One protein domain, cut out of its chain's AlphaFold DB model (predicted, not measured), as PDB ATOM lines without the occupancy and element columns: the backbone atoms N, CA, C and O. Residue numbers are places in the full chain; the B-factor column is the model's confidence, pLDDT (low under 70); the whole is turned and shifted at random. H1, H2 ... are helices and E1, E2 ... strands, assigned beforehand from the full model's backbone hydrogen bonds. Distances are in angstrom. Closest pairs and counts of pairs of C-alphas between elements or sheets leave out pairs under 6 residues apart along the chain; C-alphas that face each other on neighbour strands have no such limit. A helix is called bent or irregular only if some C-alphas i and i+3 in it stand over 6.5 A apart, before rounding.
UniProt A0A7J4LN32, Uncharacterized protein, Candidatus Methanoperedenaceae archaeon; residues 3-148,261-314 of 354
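What this domain is: This is residues 3 to 148 and 261 to 314 of the 354 residues of an uncharacterized protein of Candidatus Methanoperedenaceae archaeon (UniProt A0A7J4LN32). A strongly twisted parallel sheet, with H8 and H9 over one face, makes one end of an elongated body; a bundle of H1, H4 and H7b extends from it towards H2, H3 and H7a at the other end. H5 packs on the sheet's edge strand E3. The 200 printed residues run E1 H1 H2 H3 H4 E2 H5 H6 H7 E3 H8 E4 H9 E5 H10, ten named helices and five named strands, with sheet order E3 E2 E4 E1 E5. The class is mixed, helices and strands; the whole is compact, with a radius of gyration of the C-alphas of 18.3 A and spans of 61 by 37 by 27 A.

How they stand to each other: Start at E1, residues 3 to 8: its parallel neighbours are E4, residues 274 to 279, and E5, residues 301 to 303, with N 277 to O 5 at 2.7 A and N 4 to O 302 at 2.9 A, within hydrogen-bond range. H7, residues 116 to 137, was assigned as one helix by its hydrogen bonds but is bent, C-alphas 125 and 128 being 7.0 A apart; its arms are H7a, 116 to 125, and H7b, 128 to 137. H1, residues 12 to 26, H4, residues 48 to 71, and H7b form a bundle, helices side by side. H1 touches H4's residues 50 to 61, closest C-alphas Phe 12 and Ala 57, 5.0 A, and touches H7b with residues 12 to 13 alone, closest Phe 13 and Leu 129, 5.9 A. H7a touches H2, residues 29 to 33, and H3, residues 39 to 45, closest C-alphas Pro 39 and Tyr 125, 5.2 A. H4 only grazes the sheet with residues 60 to 71. E2, residues 75 to 81, is parallel to E4, N 77 to O 276 2.7 A, and to E3, residues 141 to 146, N 78 to O 143 2.7 A. Between E2 and E3, in a strand-helix-strand unit of parallel neighbours, come H5, residues 82 to 92, irregular with C-alphas 83 and 86 8.2 A apart, H6, residues 98 to 109, and H7. H5 and H6, a hairpin, only just touch, with 3 pairs of C-alphas within 8 A. H8, residues 261 to 269, and H9, residues 284 to 297, are on one face, making two layers; H9 runs along E1 at a height over the sheet of 9.1 A. E4, H9, E5 is a split strand-helix-strand unit, E1 between its strands, its crossover right-handed. H10, residues 309 to 314, touches H4, closest C-alphas Ala 60 and Arg 314, 5.2 A. Every O i to N i+4 pair is within hydrogen-bond range in H2, H4, H6, H7a, H8, H9 and H10, against 10 of 11 in H1, 5 of 7 in H5, 4 of 6 in H7b and 0 of 3 in H3, where 4 of 4 O i to N i+3 pairs are.

Where its parts are: Find C-alpha 3 at (-17.781, -15.560, -12.642), where E1 begins. H4 runs 34.8 A from C-alpha 48 at (9.651, -43.125, 1.020); H1 measures 21.8 A and H9 20.0 A. H10 ends at C-alpha 314, (-2.227, -35.068, -10.075).

The domain as a whole: The C-alphas of Ala 30 and Pro 299, the two farthest apart, are 61.5 A apart. Residues 149 to 260 are cut out, leaving C-alphas 148 and 261 12.7 A apart. Of the links printed whole, H6 to H7 is short and the others are tight. Look for pLDDT under 70 at residue 49 and residues 107 to 112.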
ATOM      1  N   GLU A   3     -18.222 -14.270 -12.130       94.12
ATOM      2  CA  GLU A   3     -17.781 -15.560 -12.642       94.12
ATOM      3  C   GLU A   3     -16.942 -16.282 -11.588       94.12
ATOM      4  O   GLU A   3     -15.875 -15.806 -11.202       94.12
ATOM      5  N   LEU A   4     -17.431 -17.435 -11.131       94.81
ATOM      6  CA  LEU A   4     -16.784 -18.250 -10.109       94.81
ATOM      7  C   LEU A   4     -16.151 -19.496 -10.737       94.81
ATOM      8  O   LEU A   4     -16.832 -20.296 -11.375       94.81
ATOM      9  N   TYR A   5     -14.855 -19.687 -10.534       95.75
ATOM     10  CA  TYR A   5     -14.121 -20.872 -10.970       95.75
ATOM     11  C   TYR A   5     -13.844 -21.772  -9.772       95.75
ATOM     12  O   TYR A   5     -13.291 -21.308  -8.783       95.75
ATOM     13  N   ILE A   6     -14.174 -23.057  -9.857       94.44
ATOM     14  CA  ILE A   6     -13.949 -24.003  -8.757       94.44
ATOM     15  C   ILE A   6     -12.706 -24.831  -9.070       94.44
ATOM     16  O   ILE A   6     -12.682 -25.560 -10.064       94.44
ATOM     17  N   LEU A   7     -11.688 -24.739  -8.217       94.62
ATOM     18  CA  LEU A   7     -10.464 -25.525  -8.313       94.62
ATOM     19  C   LEU A   7     -10.326 -26.419  -7.072       94.62
ATOM     20  O   LEU A   7     -10.205 -25.909  -5.956       94.62
ATOM     21  N   PRO A   8     -10.313 -27.754  -7.235       90.31
ATOM     22  CA  PRO A   8     -10.010 -28.638  -6.126       90.31
ATOM     23  C   PRO A   8      -8.546 -28.480  -5.704       90.31
ATOM     24  O   PRO A   8      -7.660 -28.341  -6.545       90.31
ATOM     25  N   TYR A   9      -8.291 -28.514  -4.402       85.81
ATOM     26  CA  TYR A   9      -6.996 -28.199  -3.820       85.81
ATOM     27  C   TYR A   9      -6.652 -29.150  -2.674       85.81
ATOM     28  O   TYR A   9      -7.440 -29.342  -1.754       85.81
ATOM     29  N   VAL A  10      -5.448 -29.717  -2.719       79.00
ATOM     30  CA  VAL A  10      -4.812 -30.398  -1.584       79.00
ATOM     31  C   VAL A  10      -3.733 -29.464  -1.064       79.00
ATOM     32  O   VAL A  10      -2.867 -29.071  -1.850       79.00
ATOM     33  N   SER A  11      -3.757 -29.113   0.225       78.81
ATOM     34  CA  SER A  11      -2.741 -28.216   0.758       78.81
ATOM     35  C   SER A  11      -1.382 -28.890   0.854       78.81
ATOM     36  O   SER A  11      -1.137 -29.834   1.607       78.81
ATOM     37  N   PHE A  12      -0.476 -28.398   0.005       82.88
ATOM     38  CA  PHE A  12       0.911 -28.836  -0.011       82.88
ATOM     39  C   PHE A  12       1.626 -28.400   1.272       82.88
ATOM     40  O   PHE A  12       2.482 -29.126   1.767       82.88
ATOM     41  N   PHE A  13       1.214 -27.272   1.865       84.75
ATOM     42  CA  PHE A  13       1.682 -26.851   3.180       84.75
ATOM     43  C   PHE A  13       1.406 -27.935   4.228       84.75
ATOM     44  O   PHE A  13       2.334 -28.359   4.912       84.75
ATOM     45  N   ASP A  14       0.174 -28.441   4.309       80.19
ATOM     46  CA  ASP A  14      -0.194 -29.448   5.308       80.19
ATOM     47  C   ASP A  14       0.514 -30.786   5.051       80.19
ATOM     48  O   ASP A  14       0.998 -31.431   5.983       80.19
ATOM     49  N   ALA A  15       0.672 -31.170   3.778       79.94
ATOM     50  CA  ALA A  15       1.462 -32.342   3.394       79.94
ATOM     51  C   ALA A  15       2.891 -32.277   3.954       79.94
ATOM     52  O   ALA A  15       3.402 -33.237   4.543       79.94
ATOM     53  N   HIS A  16       3.527 -31.120   3.782       85.88
ATOM     54  CA  HIS A  16       4.873 -30.851   4.255       85.88
ATOM     55  C   HIS A  16       4.950 -30.746   5.778       85.88
ATOM     56  O   HIS A  16       5.896 -31.282   6.356       85.88
ATOM     57  N   ASP A  17       3.974 -30.103   6.424       83.69
ATOM     58  CA  ASP A  17       3.900 -29.976   7.881       83.69
ATOM     59  C   ASP A  17       3.897 -31.353   8.549       83.69
ATOM     60  O   ASP A  17       4.732 -31.630   9.415       83.69
ATOM     61  N   VAL A  18       3.025 -32.251   8.085       78.75
ATOM     62  CA  VAL A  18       2.912 -33.614   8.616       78.75
ATOM     63  C   VAL A  18       4.228 -34.373   8.454       78.75
ATOM     64  O   VAL A  18       4.762 -34.898   9.434       78.75
ATOM     65  N   ALA A  19       4.788 -34.403   7.239       81.69
ATOM     66  CA  ALA A  19       6.026 -35.133   6.965       81.69
ATOM     67  C   ALA A  19       7.204 -34.604   7.800       81.69
ATOM     68  O   ALA A  19       7.994 -35.378   8.352       81.69
ATOM     69  N   LEU A  20       7.299 -33.282   7.927       85.94
ATOM     70  CA  LEU A  20       8.340 -32.624   8.697       85.94
ATOM     71  C   LEU A  20       8.202 -32.902  10.194       85.94
ATOM     72  O   LEU A  20       9.203 -33.183  10.851       85.94
ATOM     73  N   ARG A  21       6.989 -32.834  10.750       82.44
ATOM     74  CA  ARG A  21       6.741 -33.112  12.171       82.44
ATOM     75  C   ARG A  21       7.059 -34.549  12.532       82.44
ATOM     76  O   ARG A  21       7.708 -34.777  13.551       82.44
ATOM     77  N   ASP A  22       6.661 -35.498  11.691       81.62
ATOM     78  CA  ASP A  22       6.995 -36.905  11.891       81.62
ATOM     79  C   ASP A  22       8.509 -37.117  11.917       81.62
ATOM     80  O   ASP A  22       9.027 -37.797  12.806       81.62
ATOM     81  N   TRP A  23       9.233 -36.465  11.006       84.88
ATOM     82  CA  TRP A  23      10.689 -36.509  10.987       84.88
ATOM     83  C   TRP A  23      11.318 -35.813  12.207       84.88
ATOM     84  O   TRP A  23      12.204 -36.373  12.853       84.88
ATOM     85  N   LEU A  24      10.845 -34.627  12.595       87.00
ATOM     86  CA  LEU A  24      11.344 -33.895  13.765       87.00
ATOM     87  C   LEU A  24      11.067 -34.621  15.086       87.00
ATOM     88  O   LEU A  24      11.834 -34.471  16.038       87.00
ATOM     89  N   ARG A  25       9.996 -35.415  15.162       83.81
ATOM     90  CA  ARG A  25       9.659 -36.216  16.343       83.81
ATOM     91  C   ARG A  25      10.682 -37.322  16.602       83.81
ATOM     92  O   ARG A  25      10.980 -37.595  17.760       83.81
ATOM     93  N   ILE A  26      11.218 -37.939  15.550       85.69
ATOM     94  CA  ILE A  26      12.142 -39.083  15.658       85.69
ATOM     95  C   ILE A  26      13.626 -38.690  15.666       85.69
ATOM     96  O   ILE A  26      14.469 -39.533  15.961       85.69
ATOM     97  N   ASN A  27      13.959 -37.433  15.354       86.19
ATOM     98  CA  ASN A  27      15.335 -36.929  15.367       86.19
ATOM     99  C   ASN A  27      15.603 -36.063  16.604       86.19
ATOM    100  O   ASN A  27      14.738 -35.311  17.052       86.19
ATOM    101  N   ASP A  28      16.815 -36.134  17.146       89.19
ATOM    102  CA  ASP A  28      17.282 -35.251  18.214       89.19
ATOM    103  C   ASP A  28      17.840 -33.928  17.655       89.19
ATOM    104  O   ASP A  28      18.035 -33.759  16.449       89.19
ATOM    105  N   ASP A  29      18.113 -32.962  18.533       89.00
ATOM    106  CA  ASP A  29      18.630 -31.649  18.123       89.00
ATOM    107  C   ASP A  29      19.972 -31.754  17.385       89.00
ATOM    108  O   ASP A  29      20.241 -30.977  16.469       89.00
ATOM    109  N   ALA A  30      20.820 -32.721  17.743       88.31
ATOM    110  CA  ALA A  30      22.097 -32.941  17.071       88.31
ATOM    111  C   ALA A  30      21.908 -33.446  15.630       88.31
ATOM    112  O   ALA A  30      22.584 -32.962  14.719       88.31
ATOM    113  N   GLY A  31      20.982 -34.381  15.409       85.94
ATOM    114  CA  GLY A  31      20.595 -34.869  14.089       85.94
ATOM    115  C   GLY A  31      19.970 -33.775  13.230       85.94
ATOM    116  O   GLY A  31      20.334 -33.637  12.063       85.94
ATOM    117  N   VAL A  32      19.113 -32.939  13.820       88.88
ATOM    118  CA  VAL A  32      18.459 -31.821  13.129       88.88
ATOM    119  C   VAL A  32      19.477 -30.747  12.731       88.88
ATOM    120  O   VAL A  32      19.502 -30.349  11.565       88.88
ATOM    121  N   ARG A  33      20.389 -30.338  13.633       91.06
ATOM    122  CA  ARG A  33      21.417 -29.304  13.362       91.06
ATOM    123  C   ARG A  33      22.235 -29.563  12.098       91.06
ATOM    124  O   ARG A  33      22.570 -28.605  11.403       91.06
ATOM    125  N   LYS A  34      22.507 -30.830  11.764       87.44
ATOM    126  CA  LYS A  34      23.259 -31.227  10.557       87.44
ATOM    127  C   LYS A  34      22.641 -30.709   9.254       87.44
ATOM    128  O   LYS A  34      23.359 -30.558   8.273       87.44
ATOM    129  N   TYR A  35      21.342 -30.407   9.249       88.69
ATOM    130  CA  TYR A  35      20.602 -29.988   8.059       88.69
ATOM    131  C   TYR A  35      20.184 -28.508   8.081       88.69
ATOM    132  O   TYR A  35      19.522 -28.058   7.146       88.69
ATOM    133  N   MET A  36      20.594 -27.714   9.087       87.69
ATOM    134  CA  MET A  36      20.172 -26.301   9.219       87.69
ATOM    135  C   MET A  36      20.571 -25.433   8.029       87.69
ATOM    136  O   MET A  36      19.867 -24.475   7.714       87.69
ATOM    137  N   GLY A  37      21.709 -25.739   7.401       85.75
ATOM    138  CA  GLY A  37      22.215 -24.982   6.258       85.75
ATOM    139  C   GLY A  37      21.420 -25.206   4.972       85.75
ATOM    140  O   GLY A  37      21.498 -24.385   4.067       85.75
ATOM    141  N   ALA A  38      20.647 -26.294   4.883       85.88
ATOM    142  CA  ALA A  38      19.832 -26.606   3.713       85.88
ATOM    143  C   ALA A  38      18.566 -27.393   4.104       85.88
ATOM    144  O   ALA A  38      18.471 -28.585   3.791       85.88
ATOM    145  N   PRO A  39      17.571 -26.765   4.759       81.81
ATOM    146  CA  PRO A  39      16.405 -27.474   5.285       81.81
ATOM    147  C   PRO A  39      15.618 -28.240   4.223       81.81
ATOM    148  O   PRO A  39      15.239 -29.383   4.459       81.81
ATOM    149  N   GLY A  40      15.479 -27.688   3.013       80.06
ATOM    150  CA  GLY A  40      14.822 -28.376   1.896       80.06
ATOM    151  C   GLY A  40      15.491 -29.702   1.499       80.06
ATOM    152  O   GLY A  40      14.821 -30.621   1.037       80.06
ATOM    153  N   SER A  41      16.795 -29.869   1.754       82.44
ATOM    154  CA  SER A  41      17.495 -31.135   1.479       82.44
ATOM    155  C   SER A  41      17.061 -32.281   2.402       82.44
ATOM    156  O   SER A  41      17.215 -33.449   2.034       82.44
ATOM    157  N   ALA A  42      16.459 -31.969   3.557       80.25
ATOM    158  CA  ALA A  42      15.986 -32.967   4.512       80.25
ATOM    159  C   ALA A  42      14.809 -33.793   3.990       80.25
ATOM    160  O   ALA A  42      14.601 -34.899   4.481       80.25
ATOM    161  N   GLN A  43      14.114 -33.340   2.939       82.88
ATOM    162  CA  GLN A  43      13.104 -34.153   2.255       82.88
ATOM    163  C   GLN A  43      13.642 -35.532   1.872       82.88
ATOM    164  O   GLN A  43      12.928 -36.521   1.981       82.88
ATOM    165  N   ARG A  44      14.922 -35.635   1.484       84.06
ATOM    166  CA  ARG A  44      15.571 -36.909   1.119       84.06
ATOM    167  C   ARG A  44      15.635 -37.914   2.271       84.06
ATOM    168  O   ARG A  44      15.801 -39.103   2.019       84.06
ATOM    169  N   LEU A  45      15.516 -37.435   3.504       82.88
ATOM    170  CA  LEU A  45      15.575 -38.222   4.733       82.88
ATOM    171  C   LEU A  45      14.194 -38.675   5.197       82.88
ATOM    172  O   LEU A  45      14.097 -39.470   6.131       82.88
ATOM    173  N   PHE A  46      13.126 -38.155   4.589       82.56
ATOM    174  CA  PHE A  46      11.784 -38.584   4.932       82.56
ATOM    175  C   PHE A  46      11.551 -40.022   4.444       82.56
ATOM    176  O   PHE A  46      12.120 -40.440   3.421       82.56
ATOM    177  N   PRO A  47      10.694 -40.785   5.147       75.12
ATOM    178  CA  PRO A  47      10.220 -42.078   4.674       75.12
ATOM    179  C   PRO A  47       9.750 -42.018   3.213       75.12
ATOM    180  O   PRO A  47       9.244 -40.997   2.746       75.12
ATOM    181  N   GLU A  48       9.933 -43.104   2.462       74.69
ATOM    182  CA  GLU A  48       9.651 -43.125   1.020       74.69
ATOM    183  C   GLU A  48       8.207 -42.729   0.679       74.69
ATOM    184  O   GLU A  48       7.985 -41.946  -0.244       74.69
ATOM    185  N   ASN A  49       7.238 -43.217   1.452       68.44
ATOM    186  CA  ASN A  49       5.829 -42.854   1.322       68.44
ATOM    187  C   ASN A  49       5.598 -41.345   1.513       68.44
ATOM    188  O   ASN A  49       4.881 -40.743   0.718       68.44
ATOM    189  N   ALA A  50       6.247 -40.727   2.507       74.56
ATOM    190  CA  ALA A  50       6.188 -39.284   2.715       74.56
ATOM    191  C   ALA A  50       6.798 -38.538   1.521       74.56
ATOM    192  O   ALA A  50       6.138 -37.687   0.940       74.56
ATOM    193  N   ARG A  51       8.001 -38.916   1.064       81.38
ATOM    194  CA  ARG A  51       8.649 -38.282  -0.104       81.38
ATOM    195  C   ARG A  51       7.789 -38.326  -1.360       81.38
ATOM    196  O   ARG A  51       7.686 -37.328  -2.065       81.38
ATOM    197  N   ARG A  52       7.176 -39.478  -1.644       79.38
ATOM    198  CA  ARG A  52       6.259 -39.610  -2.779       79.38
ATOM    199  C   ARG A  52       5.046 -38.697  -2.590       79.38
ATOM    200  O   ARG A  52       4.702 -37.992  -3.527       79.38
ATOM    201  N   ALA A  53       4.435 -38.671  -1.401       77.06
ATOM    202  CA  ALA A  53       3.301 -37.793  -1.099       77.06
ATOM    203  C   ALA A  53       3.620 -36.313  -1.353       77.06
ATOM    204  O   ALA A  53       2.845 -35.643  -2.031       77.06
ATOM    205  N   LEU A  54       4.781 -35.840  -0.884       85.38
ATOM    206  CA  LEU A  54       5.235 -34.465  -1.107       85.38
ATOM    207  C   LEU A  54       5.400 -34.167  -2.598       85.38
ATOM    208  O   LEU A  54       4.834 -33.200  -3.084       85.38
ATOM    209  N   ALA A  55       6.048 -35.058  -3.356       86.19
ATOM    210  CA  ALA A  55       6.202 -34.875  -4.801       86.19
ATOM    211  C   ALA A  55       4.852 -34.776  -5.542       86.19
ATOM    212  O   ALA A  55       4.729 -34.024  -6.510       86.19
ATOM    213  N   TRP A  56       3.827 -35.517  -5.101       82.88
ATOM    214  CA  TRP A  56       2.474 -35.402  -5.657       82.88
ATOM    215  C   TRP A  56       1.779 -34.102  -5.244       82.88
ATOM    216  O   TRP A  56       1.115 -33.494  -6.082       82.88
ATOM    217  N   ALA A  57       1.927 -33.679  -3.985       85.62
ATOM    218  CA  ALA A  57       1.361 -32.429  -3.484       85.62
ATOM    219  C   ALA A  57       1.984 -31.212  -4.187       85.62
ATOM    220  O   ALA A  57       1.248 -30.380  -4.711       85.62
ATOM    221  N   ASP A  58       3.314 -31.174  -4.305       90.12
ATOM    222  CA  ASP A  58       4.064 -30.153  -5.044       90.12
ATOM    223  C   ASP A  58       3.621 -30.107  -6.510       90.12
ATOM    224  O   ASP A  58       3.282 -29.052  -7.044       90.12
ATOM    225  N   SER A  59       3.518 -31.276  -7.153       92.06
ATOM    226  CA  SER A  59       3.034 -31.366  -8.529       92.06
ATOM    227  C   SER A  59       1.608 -30.820  -8.667       92.06
ATOM    228  O   SER A  59       1.324 -30.060  -9.595       92.06
ATOM    229  N   ALA A  60       0.682 -31.182  -7.777       90.69
ATOM    230  CA  ALA A  60      -0.681 -30.652  -7.810       90.69
ATOM    231  C   ALA A  60      -0.709 -29.131  -7.583       90.69
ATOM    232  O   ALA A  60      -1.442 -28.423  -8.274       90.69
ATOM    233  N   PHE A  61       0.130 -28.625  -6.679       93.12
ATOM    234  CA  PHE A  61       0.247 -27.203  -6.378       93.12
ATOM    235  C   PHE A  61       0.797 -26.386  -7.555       93.12
ATOM    236  O   PHE A  61       0.251 -25.329  -7.873       93.12
ATOM    237  N   ASP A  62       1.807 -26.887  -8.268       95.00
ATOM    238  CA  ASP A  62       2.329 -26.236  -9.476       95.00
ATOM    239  C   ASP A  62       1.251 -26.089 -10.558       95.00
ATOM    240  O   ASP A  62       1.137 -25.054 -11.220       95.00
ATOM    241  N   GLU A  63       0.423 -27.123 -10.725       95.81
ATOM    242  CA  GLU A  63      -0.701 -27.083 -11.656       95.81
ATOM    243  C   GLU A  63      -1.786 -26.107 -11.196       95.81
ATOM    244  O   GLU A  63      -2.312 -25.348 -12.011       95.81
ATOM    245  N   LEU A  64      -2.083 -26.068  -9.893       95.12
ATOM    246  CA  LEU A  64      -2.993 -25.076  -9.331       95.12
ATOM    247  C   LEU A  64      -2.497 -23.655  -9.624       95.12
ATOM    248  O   LEU A  64      -3.261 -22.837 -10.130       95.12
ATOM    249  N   ARG A  65      -1.215 -23.363  -9.377       94.62
ATOM    250  CA  ARG A  65      -0.618 -22.050  -9.673       94.62
ATOM    251  C   ARG A  65      -0.754 -21.684 -11.148       94.62
ATOM    252  O   ARG A  65      -1.121 -20.553 -11.463       94.62
ATOM    253  N   ARG A  66      -0.506 -22.635 -12.054       95.44
ATOM    254  CA  ARG A  66      -0.699 -22.440 -13.499       95.44
ATOM    255  C   ARG A  66      -2.145 -22.054 -13.824       95.44
ATOM    256  O   ARG A  66      -2.371 -21.128 -14.607       95.44
ATOM    257  N   LEU A  67      -3.119 -22.736 -13.224       96.06
ATOM    258  CA  LEU A  67      -4.544 -22.460 -13.421       96.06
ATOM    259  C   LEU A  67      -4.954 -21.100 -12.844       96.06
ATOM    260  O   LEU A  67      -5.645 -20.351 -13.527       96.06
ATOM    261  N   MET A  68      -4.462 -20.735 -11.659       94.25
ATOM    262  CA  MET A  68      -4.691 -19.419 -11.046       94.25
ATOM    263  C   MET A  68      -4.214 -18.271 -11.945       94.25
ATOM    264  O   MET A  68      -4.924 -17.282 -12.124       94.25
ATOM    265  N   VAL A  69      -3.034 -18.416 -12.558       92.94
ATOM    266  CA  VAL A  69      -2.511 -17.442 -13.533       92.94
ATOM    267  C   VAL A  69      -3.366 -17.411 -14.801       92.94
ATOM    268  O   VAL A  69      -3.638 -16.337 -15.327       92.94
ATOM    269  N   THR A  70      -3.816 -18.574 -15.276       94.06
ATOM    270  CA  THR A  70      -4.629 -18.691 -16.499       94.06
ATOM    271  C   THR A  70      -6.008 -18.047 -16.338       94.06
ATOM    272  O   THR A  70      -6.495 -17.406 -17.265       94.06
ATOM    273  N   ILE A  71      -6.640 -18.216 -15.175       94.56
ATOM    274  CA  ILE A  71      -7.969 -17.663 -14.883       94.56
ATOM    275  C   ILE A  71      -7.905 -16.146 -14.670       94.56
ATOM    276  O   ILE A  71      -8.838 -15.446 -15.059       94.56
ATOM    277  N   ALA A  72      -6.806 -15.652 -14.083       90.12
ATOM    278  CA  ALA A  72      -6.605 -14.241 -13.749       90.12
ATOM    279  C   ALA A  72      -7.783 -13.663 -12.937       90.12
ATOM    280  O   ALA A  72      -8.499 -12.777 -13.398       90.12
ATOM    281  N   SER A  73      -8.011 -14.217 -11.741       93.25
ATOM    282  CA  SER A  73      -9.082 -13.784 -10.837       93.25
ATOM    283  C   SER A  73      -8.716 -12.562  -9.993       93.25
ATOM    284  O   SER A  73      -7.552 -12.377  -9.630       93.25
ATOM    285  N   ASP A  74      -9.744 -11.795  -9.624       93.69
ATOM    286  CA  ASP A  74      -9.683 -10.634  -8.725       93.69
ATOM    287  C   ASP A  74      -9.785 -11.048  -7.248       93.69
ATOM    288  O   ASP A  74      -9.269 -10.377  -6.351       93.69
ATOM    289  N   ALA A  75     -10.440 -12.185  -6.998       95.31
ATOM    290  CA  ALA A  75     -10.654 -12.743  -5.672       95.31
ATOM    291  C   ALA A  75     -10.350 -14.240  -5.600       95.31
ATOM    292  O   ALA A  75     -10.396 -14.971  -6.601       95.31
ATOM    293  N   VAL A  76     -10.062 -14.691  -4.380       96.00
ATOM    294  CA  VAL A  76      -9.854 -16.094  -4.034       96.00
ATOM    295  C   VAL A  76     -10.688 -16.449  -2.810       96.00
ATOM    296  O   VAL A  76     -10.557 -15.830  -1.759       96.00
ATOM    297  N   PHE A  77     -11.522 -17.469  -2.939       95.75
ATOM    298  CA  PHE A  77     -12.257 -18.075  -1.843       95.75
ATOM    299  C   PHE A  77     -11.411 -19.212  -1.266       95.75
ATOM    300  O   PHE A  77     -11.029 -20.140  -1.985       95.75
ATOM    301  N   LEU A  78     -11.094 -19.112   0.020       93.81
ATOM    302  CA  LEU A  78     -10.247 -20.025   0.773       93.81
ATOM    303  C   LEU A  78     -11.092 -20.853   1.744       93.81
ATOM    304  O   LEU A  78     -11.970 -20.322   2.428       93.81
ATOM    305  N   ASP A  79     -10.771 -22.145   1.837       90.19
ATOM    306  CA  ASP A  79     -11.353 -23.100   2.792       90.19
ATOM    307  C   ASP A  79     -10.814 -22.840   4.218       90.19
ATOM    308  O   ASP A  79     -10.044 -23.610   4.795       90.19
ATOM    309  N   ILE A  80     -11.142 -21.658   4.741       90.25
ATOM    310  CA  ILE A  80     -10.771 -21.132   6.056       90.25
ATOM    311  C   ILE A  80     -12.062 -20.828   6.826       90.25
ATOM    312  O   ILE A  80     -13.039 -20.385   6.218       90.25
ATOM    313  N   SER A  81     -12.059 -21.081   8.145       89.00
ATOM    314  CA  SER A  81     -13.213 -20.834   9.028       89.00
ATOM    315  C   SER A  81     -13.694 -19.391   8.914       89.00
ATOM    316  O   SER A  81     -12.889 -18.453   8.892       89.00
ATOM    317  N   THR A  82     -15.012 -19.226   8.901       88.06
ATOM    318  CA  THR A  82     -15.682 -17.921   8.925       88.06
ATOM    319  C   THR A  82     -15.477 -17.157  10.237       88.06
ATOM    320  O   THR A  82     -15.660 -15.944  10.247       88.06
ATOM    321  N   ASP A  83     -14.989 -17.807  11.302       90.50
ATOM    322  CA  ASP A  83     -14.612 -17.148  12.567       90.50
ATOM    323  C   ASP A  83     -13.366 -16.252  12.460       90.50
ATOM    324  O   ASP A  83     -13.032 -15.527  13.396       90.50
ATOM    325  N   HIS A  84     -12.637 -16.306  11.341       90.81
ATOM    326  CA  HIS A  84     -11.454 -15.475  11.108       90.81
ATOM    327  C   HIS A  84     -11.776 -14.199  10.311       90.81
ATOM    328  O   HIS A  84     -10.944 -13.717   9.540       90.81
ATOM    329  N   ASP A  85     -12.967 -13.632  10.507       90.06
ATOM    330  CA  ASP A  85     -13.449 -12.404   9.861       90.06
ATOM    331  C   ASP A  85     -12.467 -11.228   9.987       90.06
ATOM    332  O   ASP A  85     -12.167 -10.556   9.005       90.06
ATOM    333  N   ARG A  86     -11.871 -11.032  11.166       92.88
ATOM    334  CA  ARG A  86     -10.875  -9.977  11.412       92.88
ATOM    335  C   ARG A  86      -9.610 -10.153  10.583       92.88
ATOM    336  O   ARG A  86      -9.026  -9.165  10.150       92.88
ATOM    337  N   LEU A  87      -9.170 -11.397  10.389       94.31
ATOM    338  CA  LEU A  87      -7.982 -11.703   9.591       94.31
ATOM    339  C   LEU A  87      -8.265 -11.453   8.106       94.31
ATOM    340  O   LEU A  87      -7.444 -10.862   7.403       94.31
ATOM    341  N   GLU A  88      -9.447 -11.864   7.650       94.75
ATOM    342  CA  GLU A  88      -9.936 -11.583   6.304       94.75
ATOM    343  C   GLU A  88     -10.032 -10.072   6.038       94.75
ATOM    344  O   GLU A  88      -9.504  -9.581   5.037       94.75
ATOM    345  N   GLU A  89     -10.672  -9.325   6.941       94.88
ATOM    346  CA  GLU A  89     -10.847  -7.877   6.834       94.88
ATOM    347  C   GLU A  89      -9.493  -7.163   6.822       94.88
ATOM    348  O   GLU A  89      -9.231  -6.353   5.931       94.88
ATOM    349  N   ALA A  90      -8.594  -7.506   7.749       96.44
ATOM    350  CA  ALA A  90      -7.260  -6.920   7.815       96.44
ATOM    351  C   ALA A  90      -6.470  -7.135   6.513       96.44
ATOM    352  O   ALA A  90      -5.815  -6.212   6.022       96.44
ATOM    353  N   TYR A  91      -6.571  -8.313   5.898       96.81
ATOM    354  CA  TYR A  91      -5.939  -8.571   4.606       96.81
ATOM    355  C   TYR A  91      -6.579  -7.788   3.455       96.81
ATOM    356  O   TYR A  91      -5.879  -7.162   2.652       96.81
ATOM    357  N   ASN A  92      -7.910  -7.775   3.368       95.00
ATOM    358  CA  ASN A  92      -8.617  -7.088   2.286       95.00
ATOM    359  C   ASN A  92      -8.477  -5.558   2.368       95.00
ATOM    360  O   ASN A  92      -8.389  -4.904   1.326       95.00
ATOM    361  N   LEU A  93      -8.351  -5.002   3.578       95.62
ATOM    362  CA  LEU A  93      -8.017  -3.595   3.835       95.62
ATOM    363  C   LEU A  93      -6.520  -3.277   3.690       95.62
ATOM    364  O   LEU A  93      -6.121  -2.129   3.880       95.62
ATOM    365  N   LYS A  94      -5.691  -4.265   3.328       94.69
ATOM    366  CA  LYS A  94      -4.235  -4.127   3.155       94.69
ATOM    367  C   LYS A  94      -3.491  -3.731   4.437       94.69
ATOM    368  O   LYS A  94      -2.396  -3.181   4.364       94.69
ATOM    369  N   ALA A  95      -4.060  -4.045   5.601       96.38
ATOM    370  CA  ALA A  95      -3.367  -3.973   6.886       96.38
ATOM    371  C   ALA A  95      -2.396  -5.150   7.089       96.38
ATOM    372  O   ALA A  95      -1.468  -5.033   7.882       96.38
ATOM    373  N   LEU A  96      -2.597  -6.250   6.355       94.50
ATOM    374  CA  LEU A  96      -1.700  -7.404   6.297       94.50
ATOM    375  C   LEU A  96      -1.282  -7.683   4.850       94.50
ATOM    376  O   LEU A  96      -2.091  -7.605   3.922       94.50
ATOM    377  N   SER A  97      -0.026  -8.068   4.667       95.38
ATOM    378  CA  SER A  97       0.455  -8.709   3.444       95.38
ATOM    379  C   SER A  97      -0.059 -10.149   3.330       95.38
ATOM    380  O   SER A  97      -0.511 -10.759   4.301       95.38
ATOM    381  N   SER A  98       0.052 -10.743   2.138       95.19
ATOM    382  CA  SER A  98      -0.330 -12.149   1.924       95.19
ATOM    383  C   SER A  98       0.493 -13.098   2.789       95.19
ATOM    384  O   SER A  98      -0.032 -14.082   3.309       95.19
ATOM    385  N   GLN A  99       1.776 -12.781   2.974       92.44
ATOM    386  CA  GLN A  99       2.669 -13.555   3.824       92.44
ATOM    387  C   GLN A  99       2.265 -13.468   5.294       92.44
ATOM    388  O   GLN A  99       2.276 -14.487   5.980       92.44
ATOM    389  N   GLU A 100       1.888 -12.285   5.780       92.56
ATOM    390  CA  GLU A 100       1.413 -12.114   7.155       92.56
ATOM    391  C   GLU A 100       0.102 -12.858   7.391       92.56
ATOM    392  O   GLU A 100       0.014 -13.581   8.379       92.56
ATOM    393  N   LEU A 101      -0.855 -12.805   6.452       93.75
ATOM    394  CA  LEU A 101      -2.090 -13.589   6.555       93.75
ATOM    395  C   LEU A 101      -1.794 -15.082   6.727       93.75
ATOM    396  O   LEU A 101      -2.329 -15.716   7.636       93.75
ATOM    397  N   TRP A 102      -0.929 -15.658   5.885       90.81
ATOM    398  CA  TRP A 102      -0.603 -17.080   5.994       90.81
ATOM    399  C   TRP A 102       0.223 -17.396   7.239       90.81
ATOM    400  O   TRP A 102      -0.000 -18.439   7.850       90.81
ATOM    401  N   CYS A 103       1.146 -16.527   7.649       86.94
ATOM    402  CA  CYS A 103       1.903 -16.690   8.891       86.94
ATOM    403  C   CYS A 103       0.990 -16.675  10.120       86.94
ATOM    404  O   CYS A 103       1.144 -17.528  10.992       86.94
ATOM    405  N   GLU A 104       0.041 -15.743  10.192       87.31
ATOM    406  CA  GLU A 104      -0.936 -15.681  11.277       87.31
ATOM    407  C   GLU A 104      -1.839 -16.909  11.251       87.31
ATOM    408  O   GLU A 104      -1.905 -17.636  12.242       87.31
ATOM    409  N   TYR A 105      -2.447 -17.214  10.100       84.69
ATOM    410  CA  TYR A 105      -3.326 -18.371   9.956       84.69
ATOM    411  C   TYR A 105      -2.623 -19.678  10.336       84.69
ATOM    412  O   TYR A 105      -3.098 -20.427  11.184       84.69
ATOM    413  N   THR A 106      -1.444 -19.943   9.777       76.81
ATOM    414  CA  THR A 106      -0.683 -21.158  10.102       76.81
ATOM    415  C   THR A 106      -0.160 -21.143  11.541       76.81
ATOM    416  O   THR A 106      -0.140 -22.188  12.191       76.81
ATOM    417  N   GLY A 107       0.191 -19.975  12.087       69.12
ATOM    418  CA  GLY A 107       0.550 -19.799  13.493       69.12
ATOM    419  C   GLY A 107      -0.581 -20.169  14.457       69.12
ATOM    420  O   GLY A 107      -0.311 -20.783  15.491       69.12
ATOM    421  N   PHE A 108      -1.837 -19.870  14.102       57.34
ATOM    422  CA  PHE A 108      -3.018 -20.312  14.853       57.34
ATOM    423  C   PHE A 108      -3.201 -21.834  14.806       57.34
ATOM    424  O   PHE A 108      -3.569 -22.447  15.809       57.34
ATOM    425  N   LEU A 109      -2.929 -22.458  13.658       55.16
ATOM    426  CA  LEU A 109      -3.190 -23.885  13.446       55.16
ATOM    427  C   LEU A 109      -2.106 -24.812  13.987       55.16
ATOM    428  O   LEU A 109      -2.395 -25.936  14.402       55.16
ATOM    429  N   PHE A 110      -0.857 -24.361  13.981       61.34
ATOM    430  CA  PHE A 110       0.285 -25.244  14.133       61.34
ATOM    431  C   PHE A 110       1.164 -24.813  15.302       61.34
ATOM    432  O   PHE A 110       1.939 -23.860  15.233       61.34
ATOM    433  N   ARG A 111       1.131 -25.594  16.390       64.25
ATOM    434  CA  ARG A 111       2.107 -25.433  17.478       64.25
ATOM    435  C   ARG A 111       3.499 -25.757  16.956       64.25
ATOM    436  O   ARG A 111       3.706 -26.820  16.373       64.25
ATOM    437  N   SER A 112       4.466 -24.864  17.149       66.56
ATOM    438  CA  SER A 112       5.849 -25.151  16.754       66.56
ATOM    439  C   SER A 112       6.380 -26.393  17.500       66.56
ATOM    440  O   SER A 112       5.964 -26.619  18.635       66.56
ATOM    441  N   PRO A 113       7.276 -27.196  16.892       75.62
ATOM    442  CA  PRO A 113       7.890 -28.353  17.553       75.62
ATOM    443  C   PRO A 113       8.553 -27.998  18.892       75.62
ATOM    444  O   PRO A 113       8.977 -26.861  19.088       75.62
ATOM    445  N   ASP A 114       8.701 -28.968  19.795       76.62
ATOM    446  CA  ASP A 114       9.430 -28.752  21.049       76.62
ATOM    447  C   ASP A 114      10.942 -28.620  20.801       76.62
ATOM    448  O   ASP A 114      11.520 -29.355  19.999       76.62
ATOM    449  N   GLY A 115      11.591 -27.696  21.516       82.62
ATOM    450  CA  GLY A 115      13.031 -27.423  21.399       82.62
ATOM    451  C   GLY A 115      13.374 -26.322  20.388       82.62
ATOM    452  O   GLY A 115      12.807 -26.225  19.303       82.62
ATOM    453  N   GLU A 116      14.303 -25.434  20.744       86.75
ATOM    454  CA  GLU A 116      14.647 -24.250  19.938       86.75
ATOM    455  C   GLU A 116      15.188 -24.599  18.545       86.75
ATOM    456  O   GLU A 116      14.726 -24.038  17.553       86.75
ATOM    457  N   VAL A 117      16.069 -25.597  18.455       89.50
ATOM    458  CA  VAL A 117      16.657 -26.060  17.188       89.50
ATOM    459  C   VAL A 117      15.585 -26.563  16.223       89.50
ATOM    460  O   VAL A 117      15.578 -26.201  15.046       89.50
ATOM    461  N   LYS A 118      14.659 -27.396  16.710       89.81
ATOM    462  CA  LYS A 118      13.580 -27.949  15.882       89.81
ATOM    463  C   LYS A 118      12.615 -26.861  15.425       89.81
ATOM    464  O   LYS A 118      12.171 -26.900  14.281       89.81
ATOM    465  N   ARG A 119      12.332 -25.867  16.278       88.00
ATOM    466  CA  ARG A 119      11.531 -24.689  15.902       88.00
ATOM    467  C   ARG A 119      12.201 -23.867  14.814       88.00
ATOM    468  O   ARG A 119      11.531 -23.478  13.862       88.00
ATOM    469  N   GLU A 120      13.498 -23.609  14.938       89.81
ATOM    470  CA  GLU A 120      14.242 -22.865  13.924       89.81
ATOM    471  C   GLU A 120      14.241 -23.606  12.585       89.81
ATOM    472  O   GLU A 120      13.921 -23.018  11.551       89.81
ATOM    473  N   PHE A 121      14.520 -24.912  12.607       90.75
ATOM    474  CA  PHE A 121      14.466 -25.737  11.406       90.75
ATOM    475  C   PHE A 121      13.095 -25.716  10.752       90.75
ATOM    476  O   PHE A 121      12.992 -25.519   9.544       90.75
ATOM    477  N   TYR A 122      12.053 -25.900  11.563       90.38
ATOM    478  CA  TYR A 122      10.678 -25.907  11.103       90.38
ATOM    479  C   TYR A 122      10.340 -24.610  10.375       90.38
ATOM    480  O   TYR A 122       9.897 -24.648   9.233       90.38
ATOM    481  N   ARG A 123      10.654 -23.458  10.977       88.62
ATOM    482  CA  ARG A 123      10.435 -22.152  10.340       88.62
ATOM    483  C   ARG A 123      11.176 -22.030   9.012       88.62
ATOM    484  O   ARG A 123      10.574 -21.626   8.024       88.62
ATOM    485  N   LYS A 124      12.459 -22.407   8.966       90.00
ATOM    486  CA  LYS A 124      13.255 -22.323   7.732       90.00
ATOM    487  C   LYS A 124      12.742 -23.261   6.634       90.00
ATOM    488  O   LYS A 124      12.782 -22.892   5.467       90.00
ATOM    489  N   TYR A 125      12.277 -24.457   6.994       91.06
ATOM    490  CA  TYR A 125      11.717 -25.415   6.042       91.06
ATOM    491  C   TYR A 125      10.352 -24.964   5.509       91.06
ATOM    492  O   TYR A 125      10.099 -25.089   4.315       91.06
ATOM    493  N   MET A 126       9.476 -24.449   6.377       89.25
ATOM    494  CA  MET A 126       8.111 -24.071   5.997       89.25
ATOM    495  C   MET A 126       8.041 -22.710   5.288       89.25
ATOM    496  O   MET A 126       7.087 -22.474   4.551       89.25
ATOM    497  N   ALA A 127       9.031 -21.824   5.459       89.38
ATOM    498  CA  ALA A 127       9.008 -20.473   4.887       89.38
ATOM    499  C   ALA A 127       8.770 -20.425   3.359       89.38
ATOM    500  O   ALA A 127       7.864 -19.698   2.948       89.38
ATOM    501  N   PRO A 128       9.455 -21.223   2.511       90.06
ATOM    502  CA  PRO A 128       9.168 -21.252   1.071       90.06
ATOM    503  C   PRO A 128       7.752 -21.745   0.734       90.06
ATOM    504  O   PRO A 128       7.194 -21.393  -0.302       90.06
ATOM    505  N   LEU A 129       7.150 -22.562   1.603       89.88
ATOM    506  CA  LEU A 129       5.787 -23.064   1.412       89.88
ATOM    507  C   LEU A 129       4.760 -21.971   1.733       89.88
ATOM    508  O   LEU A 129       3.805 -21.784   0.985       89.88
ATOM    509  N   VAL A 130       4.994 -21.202   2.803       90.50
ATOM    510  CA  VAL A 130       4.202 -20.000   3.121       90.50
ATOM    511  C   VAL A 130       4.289 -18.985   1.983       90.50
ATOM    512  O   VAL A 130       3.271 -18.431   1.574       90.50
ATOM    513  N   GLU A 131       5.479 -18.772   1.422       90.56
ATOM    514  CA  GLU A 131       5.668 -17.908   0.251       90.56
ATOM    515  C   GLU A 131       4.869 -18.418  -0.961       90.56
ATOM    516  O   GLU A 131       4.160 -17.649  -1.613       90.56
ATOM    517  N   GLY A 132       4.899 -19.731  -1.220       91.56
ATOM    518  CA  GLY A 132       4.079 -20.361  -2.254       91.56
ATOM    519  C   GLY A 132       2.584 -20.085  -2.067       91.56
ATOM    520  O   GLY A 132       1.928 -19.626  -3.005       91.56
ATOM    521  N   MET A 133       2.057 -20.312  -0.859       91.38
ATOM    522  CA  MET A 133       0.659 -20.019  -0.508       91.38
ATOM    523  C   MET A 133       0.315 -18.538  -0.681       91.38
ATOM    524  O   MET A 133      -0.745 -18.200  -1.211       91.38
ATOM    525  N   SER A 134       1.230 -17.651  -0.292       93.75
ATOM    526  CA  SER A 134       1.075 -16.198  -0.430       93.75
ATOM    527  C   SER A 134       0.873 -15.800  -1.888       93.75
ATOM    528  O   SER A 134      -0.035 -15.030  -2.196       93.75
ATOM    529  N   GLY A 135       1.621 -16.416  -2.806       92.19
ATOM    530  CA  GLY A 135       1.486 -16.182  -4.245       92.19
ATOM    531  C   GLY A 135       0.110 -16.526  -4.836       92.19
ATOM    532  O   GLY A 135      -0.236 -15.994  -5.893       92.19
ATOM    533  N   LEU A 136      -0.694 -17.376  -4.181       92.81
ATOM    534  CA  LEU A 136      -2.058 -17.678  -4.635       92.81
ATOM    535  C   LEU A 136      -3.010 -16.492  -4.452       92.81
ATOM    536  O   LEU A 136      -3.924 -16.317  -5.256       92.81
ATOM    537  N   ILE A 137      -2.794 -15.683  -3.415       94.81
ATOM    538  CA  ILE A 137      -3.687 -14.578  -3.042       94.81
ATOM    539  C   ILE A 137      -3.076 -13.204  -3.311       94.81
ATOM    540  O   ILE A 137      -3.811 -12.231  -3.385       94.81
ATOM    541  N   GLU A 138      -1.764 -13.118  -3.540       94.88
ATOM    542  CA  GLU A 138      -1.052 -11.864  -3.802       94.88
ATOM    543  C   GLU A 138      -1.761 -10.990  -4.847       94.88
ATOM    544  O   GLU A 138      -2.077 -11.444  -5.950       94.88
ATOM    545  N   GLY A 139      -2.026  -9.731  -4.482       91.69
ATOM    546  CA  GLY A 139      -2.728  -8.767  -5.334       91.69
ATOM    547  C   GLY A 139      -4.237  -8.995  -5.491       91.69
ATOM    548  O   GLY A 139      -4.873  -8.236  -6.217       91.69
ATOM    549  N   ARG A 140      -4.823  -9.988  -4.814       94.31
ATOM    550  CA  ARG A 140      -6.251 -10.336  -4.883       94.31
ATOM    551  C   ARG A 140      -6.948 -10.036  -3.561       94.31
ATOM    552  O   ARG A 140      -6.306  -9.730  -2.552       94.31
ATOM    553  N   ARG A 141      -8.276 -10.098  -3.570       94.94
ATOM    554  CA  ARG A 141      -9.064 -10.223  -2.337       94.94
ATOM    555  C   ARG A 141      -9.116 -11.686  -1.905       94.94
ATOM    556  O   ARG A 141      -9.114 -12.576  -2.756       94.94
ATOM    557  N   ALA A 142      -9.154 -11.932  -0.603       95.25
ATOM    558  CA  ALA A 142      -9.319 -13.270  -0.045       95.25
ATOM    559  C   ALA A 142     -10.620 -13.339   0.756       95.25
ATOM    560  O   ALA A 142     -10.905 -12.435   1.534       95.25
ATOM    561  N   TYR A 143     -11.390 -14.408   0.570       95.12
ATOM    562  CA  TYR A 143     -12.657 -14.632   1.261       95.12
ATOM    563  C   TYR A 143     -12.695 -16.025   1.878       95.12
ATOM    564  O   TYR A 143     -12.415 -17.014   1.209       95.12
ATOM    565  N   PHE A 144     -13.043 -16.121   3.148       94.31
ATOM    566  CA  PHE A 144     -13.123 -17.354   3.914       94.31
ATOM    567  C   PHE A 144     -14.557 -17.876   3.870       94.31
ATOM    568  O   PHE A 144     -15.503 -17.125   4.120       94.31
ATOM    569  N   TYR A 145     -14.733 -19.150   3.515       93.38
ATOM    570  CA  TYR A 145     -16.068 -19.713   3.281       93.38
ATOM    571  C   TYR A 145     -16.380 -20.987   4.077       93.38
ATOM    572  O   TYR A 145     -17.504 -21.488   3.990       93.38
ATOM    573  N   ASP A 146     -15.424 -21.526   4.838       91.19
ATOM    574  CA  ASP A 146     -15.649 -22.743   5.624       91.19
ATOM    575  C   ASP A 146     -16.702 -22.504   6.728       91.19
ATOM    576  O   ASP A 146     -17.099 -21.374   7.035       91.19
ATOM    577  N   VAL A 147     -17.177 -23.589   7.329       90.31
ATOM    578  CA  VAL A 147     -18.008 -23.547   8.531       90.31
ATOM    579  C   VAL A 147     -17.226 -22.976   9.714       90.31
ATOM    580  O   VAL A 147     -15.992 -22.967   9.715       90.31
ATOM    581  N   ASP A 148     -17.958 -22.537  10.734       90.50
ATOM    582  CA  ASP A 148     -17.369 -22.106  11.998       90.50
ATOM    583  C   ASP A 148     -16.592 -23.246  12.697       90.50
ATOM    584  O   ASP A 148     -16.762 -24.445  12.432       90.50
ATOM    585  N   ASN A 261     -23.873 -21.839   1.204       91.19
ATOM    586  CA  ASN A 261     -24.535 -20.588   1.583       91.19
ATOM    587  C   ASN A 261     -23.509 -19.467   1.792       91.19
ATOM    588  O   ASN A 261     -23.642 -18.407   1.190       91.19
ATOM    589  N   ASN A 262     -22.426 -19.740   2.531       92.50
ATOM    590  CA  ASN A 262     -21.343 -18.777   2.742       92.50
ATOM    591  C   ASN A 262     -20.743 -18.283   1.416       92.50
ATOM    592  O   ASN A 262     -20.467 -17.094   1.266       92.50
ATOM    593  N   ILE A 263     -20.542 -19.182   0.447       92.62
ATOM    594  CA  ILE A 263     -20.027 -18.824  -0.881       92.62
ATOM    595  C   ILE A 263     -21.034 -17.964  -1.632       92.62
ATOM    596  O   ILE A 263     -20.650 -16.919  -2.143       92.62
ATOM    597  N   VAL A 264     -22.296 -18.390  -1.725       90.88
ATOM    598  CA  VAL A 264     -23.328 -17.669  -2.482       90.88
ATOM    599  C   VAL A 264     -23.534 -16.273  -1.899       90.88
ATOM    600  O   VAL A 264     -23.453 -15.298  -2.642       90.88
ATOM    601  N   ASP A 265     -23.696 -16.153  -0.582       88.94
ATOM    602  CA  ASP A 265     -23.885 -14.866   0.097       88.94
ATOM    603  C   ASP A 265     -22.702 -13.918  -0.149       88.94
ATOM    604  O   ASP A 265     -22.873 -12.730  -0.444       88.94
ATOM    605  N   ARG A 266     -21.474 -14.445  -0.103       89.19
ATOM    606  CA  ARG A 266     -20.266 -13.669  -0.401       89.19
ATOM    607  C   ARG A 266     -20.187 -13.296  -1.875       89.19
ATOM    608  O   ARG A 266     -20.077 -12.121  -2.189       89.19
ATOM    609  N   VAL A 267     -20.338 -14.238  -2.802       89.12
ATOM    610  CA  VAL A 267     -20.327 -13.925  -4.239       89.12
ATOM    611  C   VAL A 267     -21.375 -12.864  -4.569       89.12
ATOM    612  O   VAL A 267     -21.076 -11.936  -5.312       89.12
ATOM    613  N   LEU A 268     -22.580 -12.933  -4.001       86.38
ATOM    614  CA  LEU A 268     -23.638 -11.954  -4.254       86.38
ATOM    615  C   LEU A 268     -23.383 -10.591  -3.600       86.38
ATOM    616  O   LEU A 268     -23.738  -9.579  -4.206       86.38
ATOM    617  N   SER A 269     -22.724 -10.539  -2.442       86.00
ATOM    618  CA  SER A 269     -22.436  -9.285  -1.726       86.00
ATOM    619  C   SER A 269     -21.226  -8.506  -2.241       86.00
ATOM    620  O   SER A 269     -21.145  -7.308  -1.988       86.00
ATOM    621  N   GLN A 270     -20.293  -9.142  -2.954       80.81
ATOM    622  CA  GLN A 270     -19.053  -8.479  -3.369       80.81
ATOM    623  C   GLN A 270     -19.085  -7.917  -4.799       80.81
ATOM    624  O   GLN A 270     -19.837  -8.391  -5.642       80.81
ATOM    625  N   ASP A 271     -18.246  -6.932  -5.117       78.31
ATOM    626  CA  ASP A 271     -18.232  -6.291  -6.444       78.31
ATOM    627  C   ASP A 271     -17.396  -7.046  -7.496       78.31
ATOM    628  O   ASP A 271     -17.342  -6.628  -8.656       78.31
ATOM    629  N   GLU A 272     -16.719  -8.142  -7.134       77.38
ATOM    630  CA  GLU A 272     -15.755  -8.766  -8.044       77.38
ATOM    631  C   GLU A 272     -16.401  -9.421  -9.262       77.38
ATOM    632  O   GLU A 272     -17.469 -10.037  -9.217       77.38
ATOM    633  N   VAL A 273     -15.681  -9.328 -10.379       79.94
ATOM    634  CA  VAL A 273     -16.128  -9.864 -11.663       79.94
ATOM    635  C   VAL A 273     -15.667 -11.311 -11.831       79.94
ATOM    636  O   VAL A 273     -16.405 -12.108 -12.412       79.94
ATOM    637  N   ARG A 274     -14.485 -11.681 -11.308       92.88
ATOM    638  CA  ARG A 274     -13.927 -13.040 -11.402       92.88
ATOM    639  C   ARG A 274     -13.307 -13.522 -10.096       92.88
ATOM    640  O   ARG A 274     -12.351 -12.930  -9.602       92.88
ATOM    641  N   ALA A 275     -13.766 -14.665  -9.602       94.69
ATOM    642  CA  ALA A 275     -13.249 -15.293  -8.394       94.69
ATOM    643  C   ALA A 275     -12.843 -16.751  -8.638       94.69
ATOM    644  O   ALA A 275     -13.459 -17.455  -9.440       94.69
ATOM    645  N   VAL A 276     -11.824 -17.219  -7.920       96.12
ATOM    646  CA  VAL A 276     -11.490 -18.648  -7.826       96.12
ATOM    647  C   VAL A 276     -11.838 -19.153  -6.438       96.12
ATOM    648  O   VAL A 276     -11.420 -18.567  -5.453       96.12
ATOM    649  N   MET A 277     -12.539 -20.272  -6.353       94.94
ATOM    650  CA  MET A 277     -12.770 -21.023  -5.131       94.94
ATOM    651  C   MET A 277     -11.827 -22.213  -5.060       94.94
ATOM    652  O   MET A 277     -11.882 -23.105  -5.907       94.94
ATOM    653  N   LEU A 278     -10.983 -22.222  -4.031       93.81
ATOM    654  CA  LEU A 278     -10.147 -23.359  -3.676       93.81
ATOM    655  C   LEU A 278     -10.915 -24.240  -2.699       93.81
ATOM    656  O   LEU A 278     -11.221 -23.783  -1.604       93.81
ATOM    657  N   CYS A 279     -11.200 -25.485  -3.072       88.69
ATOM    658  CA  CYS A 279     -11.955 -26.403  -2.218       88.69
ATOM    659  C   CYS A 279     -11.272 -27.753  -2.044       88.69
ATOM    660  O   CYS A 279     -10.677 -28.273  -2.988       88.69
ATOM    661  N   GLU A 280     -11.408 -28.383  -0.877       84.50
ATOM    662  CA  GLU A 280     -10.862 -29.732  -0.719       84.50
ATOM    663  C   GLU A 280     -11.543 -30.735  -1.675       84.50
ATOM    664  O   GLU A 280     -12.739 -30.614  -1.976       84.50
ATOM    665  N   PRO A 281     -10.828 -31.776  -2.149       80.81
ATOM    666  CA  PRO A 281     -11.355 -32.678  -3.171       80.81
ATOM    667  C   PRO A 281     -12.626 -33.429  -2.756       80.81
ATOM    668  O   PRO A 281     -13.422 -33.797  -3.618       80.81
ATOM    669  N   MET A 282     -12.831 -33.652  -1.451       79.69
ATOM    670  CA  MET A 282     -14.037 -34.305  -0.929       79.69
ATOM    671  C   MET A 282     -15.314 -33.466  -1.102       79.69
ATOM    672  O   MET A 282     -16.414 -34.018  -1.103       79.69
ATOM    673  N   HIS A 283     -15.182 -32.148  -1.265       84.06
ATOM    674  CA  HIS A 283     -16.304 -31.221  -1.430       84.06
ATOM    675  C   HIS A 283     -16.509 -30.810  -2.888       84.06
ATOM    676  O   HIS A 283     -17.543 -30.255  -3.233       84.06
ATOM    677  N   PHE A 284     -15.542 -31.084  -3.767       86.69
ATOM    678  CA  PHE A 284     -15.526 -30.541  -5.124       86.69
ATOM    679  C   PHE A 284     -16.807 -30.820  -5.924       86.69
ATOM    680  O   PHE A 284     -17.367 -29.904  -6.520       86.69
ATOM    681  N   MET A 285     -17.284 -32.066  -5.940       84.25
ATOM    682  CA  MET A 285     -18.455 -32.434  -6.745       84.25
ATOM    683  C   MET A 285     -19.755 -31.864  -6.185       84.25
ATOM    684  O   MET A 285     -20.532 -31.289  -6.945       84.25
ATOM    685  N   SER A 286     -19.965 -31.970  -4.868       85.00
ATOM    686  CA  SER A 286     -21.154 -31.416  -4.214       85.00
ATOM    687  C   SER A 286     -21.205 -29.897  -4.359       85.00
ATOM    688  O   SER A 286     -22.252 -29.353  -4.705       85.00
ATOM    689  N   MET A 287     -20.063 -29.221  -4.205       89.25
ATOM    690  CA  MET A 287     -19.946 -27.779  -4.413       89.25
ATOM    691  C   MET A 287     -20.210 -27.378  -5.855       89.25
ATOM    692  O   MET A 287     -20.972 -26.448  -6.099       89.25
ATOM    693  N   ARG A 288     -19.631 -28.090  -6.826       90.12
ATOM    694  CA  ARG A 288     -19.856 -27.797  -8.242       90.12
ATOM    695  C   ARG A 288     -21.336 -27.904  -8.603       90.12
ATOM    696  O   ARG A 288     -21.881 -26.952  -9.143       90.12
ATOM    697  N   GLN A 289     -21.993 -29.008  -8.258       88.12
ATOM    698  CA  GLN A 289     -23.420 -29.207  -8.539       88.12
ATOM    699  C   GLN A 289     -24.316 -28.233  -7.759       88.12
ATOM    700  O   GLN A 289     -25.359 -27.796  -8.250       88.12
ATOM    701  N   GLY A 290     -23.949 -27.910  -6.518       88.25
ATOM    702  CA  GLY A 290     -24.646 -26.915  -5.705       88.25
ATOM    703  C   GLY A 290     -24.590 -25.527  -6.338       88.25
ATOM    704  O   GLY A 290     -25.619 -24.877  -6.499       88.25
ATOM    705  N   LEU A 291     -23.406 -25.115  -6.786       90.00
ATOM    706  CA  LEU A 291     -23.191 -23.822  -7.428       90.00
ATOM    707  C   LEU A 291     -23.749 -23.760  -8.857       90.00
ATOM    708  O   LEU A 291     -24.194 -22.693  -9.271       90.00
ATOM    709  N   GLU A 292     -23.785 -24.880  -9.592       90.88
ATOM    710  CA  GLU A 292     -24.503 -24.989 -10.874       90.88
ATOM    711  C   GLU A 292     -25.991 -24.657 -10.665       90.88
ATOM    712  O   GLU A 292     -26.521 -23.784 -11.346       90.88
ATOM    713  N   ARG A 293     -26.630 -25.258  -9.651       90.06
ATOM    714  CA  ARG A 293     -28.025 -24.963  -9.279       90.06
ATOM    715  C   ARG A 293     -28.212 -23.539  -8.762       90.06
ATOM    716  O   ARG A 293     -29.192 -22.885  -9.102       90.06
ATOM    717  N   ALA A 294     -27.280 -23.029  -7.961       88.75
ATOM    718  CA  ALA A 294     -27.347 -21.653  -7.477       88.75
ATOM    719  C   ALA A 294     -27.264 -20.641  -8.632       88.75
ATOM    720  O   ALA A 294     -27.988 -19.651  -8.620       88.75
ATOM    721  N   ALA A 295     -26.451 -20.900  -9.660       88.88
ATOM    722  CA  ALA A 295     -26.361 -20.044 -10.844       88.88
ATOM    723  C   ALA A 295     -27.655 -20.023 -11.686       88.88
ATOM    724  O   ALA A 295     -27.897 -19.059 -12.407       88.88
ATOM    725  N   GLU A 296     -28.507 -21.049 -11.589       90.69
ATOM    726  CA  GLU A 296     -29.850 -21.032 -12.194       90.69
ATOM    727  C   GLU A 296     -30.816 -20.109 -11.432       90.69
ATOM    728  O   GLU A 296     -31.728 -19.539 -12.029       90.69
ATOM    729  N   ILE A 297     -30.608 -19.951 -10.121       92.06
ATOM    730  CA  ILE A 297     -31.449 -19.144  -9.225       92.06
ATOM    731  C   ILE A 297     -30.991 -17.681  -9.189       92.06
ATOM    732  O   ILE A 297     -31.831 -16.787  -9.104       92.06
ATOM    733  N   PHE A 298     -29.680 -17.439  -9.260       90.62
ATOM    734  CA  PHE A 298     -29.051 -16.122  -9.139       90.62
ATOM    735  C   PHE A 298     -28.339 -15.728 -10.448       90.62
ATOM    736  O   PHE A 298     -27.154 -16.037 -10.615       90.62
ATOM    737  N   PRO A 299     -29.023 -15.033 -11.382       87.62
ATOM    738  CA  PRO A 299     -28.483 -14.678 -12.703       87.62
ATOM    739  C   PRO A 299     -27.234 -13.785 -12.668       87.62
ATOM    740  O   PRO A 299     -26.525 -13.636 -13.667       87.62
ATOM    741  N   GLU A 300     -26.970 -13.145 -11.531       89.25
ATOM    742  CA  GLU A 300     -25.797 -12.319 -11.280       89.25
ATOM    743  C   GLU A 300     -24.507 -13.145 -11.252       89.25
ATOM    744  O   GLU A 300     -23.440 -12.584 -11.520       89.25
ATOM    745  N   MET A 301     -24.602 -14.449 -10.973       90.81
ATOM    746  CA  MET A 301     -23.490 -15.389 -10.865       90.81
ATOM    747  C   MET A 301     -23.526 -16.426 -11.993       90.81
ATOM    748  O   MET A 301     -24.573 -16.929 -12.388       90.81
ATOM    749  N   ARG A 302     -22.347 -16.819 -12.475       92.94
ATOM    750  CA  ARG A 302     -22.169 -18.021 -13.294       92.94
ATOM    751  C   ARG A 302     -20.912 -18.778 -12.895       92.94
ATOM    752  O   ARG A 302     -19.956 -18.184 -12.395       92.94
ATOM    753  N   LEU A 303     -20.876 -20.066 -13.215       93.44
ATOM    754  CA  LEU A 303     -19.645 -20.841 -13.116       93.44
ATOM    755  C   LEU A 303     -18.766 -20.652 -14.354       93.44
ATOM    756  O   LEU A 303     -19.215 -20.797 -15.495       93.44
ATOM    757  N   GLY A 304     -17.498 -20.340 -14.110       92.00
ATOM    758  CA  GLY A 304     -16.458 -20.290 -15.125       92.00
ATOM    759  C   GLY A 304     -16.103 -21.686 -15.639       92.00
ATOM    760  O   GLY A 304     -16.243 -22.690 -14.940       92.00
ATOM    761  N   LYS A 305     -15.621 -21.756 -16.882       90.56
ATOM    762  CA  LYS A 305     -15.158 -23.003 -17.504       90.56
ATOM    763  C   LYS A 305     -13.639 -22.998 -17.603       90.56
ATOM    764  O   LYS A 305     -13.080 -22.180 -18.325       90.56
ATOM    765  N   THR A 306     -13.002 -23.959 -16.942       90.62
ATOM    766  CA  THR A 306     -11.555 -24.193 -17.014       90.62
ATOM    767  C   THR A 306     -11.292 -25.689 -17.094       90.62
ATOM    768  O   THR A 306     -11.919 -26.467 -16.376       90.62
ATOM    769  N   ASP A 307     -10.364 -26.101 -17.961       92.06
ATOM    770  CA  ASP A 307      -9.915 -27.492 -17.995       92.06
ATOM    771  C   ASP A 307      -9.016 -27.779 -16.790       92.06
ATOM    772  O   ASP A 307      -7.888 -27.290 -16.693       92.06
ATOM    773  N   ILE A 308      -9.540 -28.585 -15.870       93.38
ATOM    774  CA  ILE A 308      -8.853 -29.011 -14.650       93.38
ATOM    775  C   ILE A 308      -8.411 -30.477 -14.709       93.38
ATOM    776  O   ILE A 308      -7.978 -31.027 -13.700       93.38
ATOM    777  N   THR A 309      -8.490 -31.135 -15.868       92.62
ATOM    778  CA  THR A 309      -8.181 -32.568 -16.016       92.62
ATOM    779  C   THR A 309      -6.794 -32.921 -15.480       92.62
ATOM    780  O   THR A 309      -6.622 -33.904 -14.757       92.62
ATOM    781  N   ILE A 310      -5.789 -32.096 -15.788       93.25
ATOM    782  CA  ILE A 310      -4.415 -32.309 -15.318       93.25
ATOM    783  C   ILE A 310      -4.339 -32.191 -13.789       93.25
ATOM    784  O   ILE A 310      -3.701 -33.029 -13.148       93.25
ATOM    785  N   LEU A 311      -5.010 -31.198 -13.203       92.69
ATOM    786  CA  LEU A 311      -5.066 -30.992 -11.755       92.69
ATOM    787  C   LEU A 311      -5.699 -32.205 -11.057       92.69
ATOM    788  O   LEU A 311      -5.112 -32.771 -10.135       92.69
ATOM    789  N   LEU A 312      -6.839 -32.681 -11.564       89.25
ATOM    790  CA  LEU A 312      -7.519 -33.872 -11.051       89.25
ATOM    791  C   LEU A 312      -6.636 -35.125 -11.135       89.25
ATOM    792  O   LEU A 312      -6.548 -35.884 -10.169       89.25
ATOM    793  N   LYS A 313      -5.914 -35.313 -12.248       87.25
ATOM    794  CA  LYS A 313      -4.975 -36.431 -12.418       87.25
ATOM    795  C   LYS A 313      -3.874 -36.415 -11.356       87.25
ATOM    796  O   LYS A 313      -3.584 -37.458 -10.764       87.25
ATOM    797  N   ARG A 314      -3.277 -35.245 -11.096       87.00
ATOM    798  CA  ARG A 314      -2.227 -35.068 -10.075       87.00
ATOM    799  C   ARG A 314      -2.757 -35.313  -8.659       87.00
ATOM    800  O   ARG A 314      -2.033 -35.855  -7.832       87.00
TER     801      ARG A 314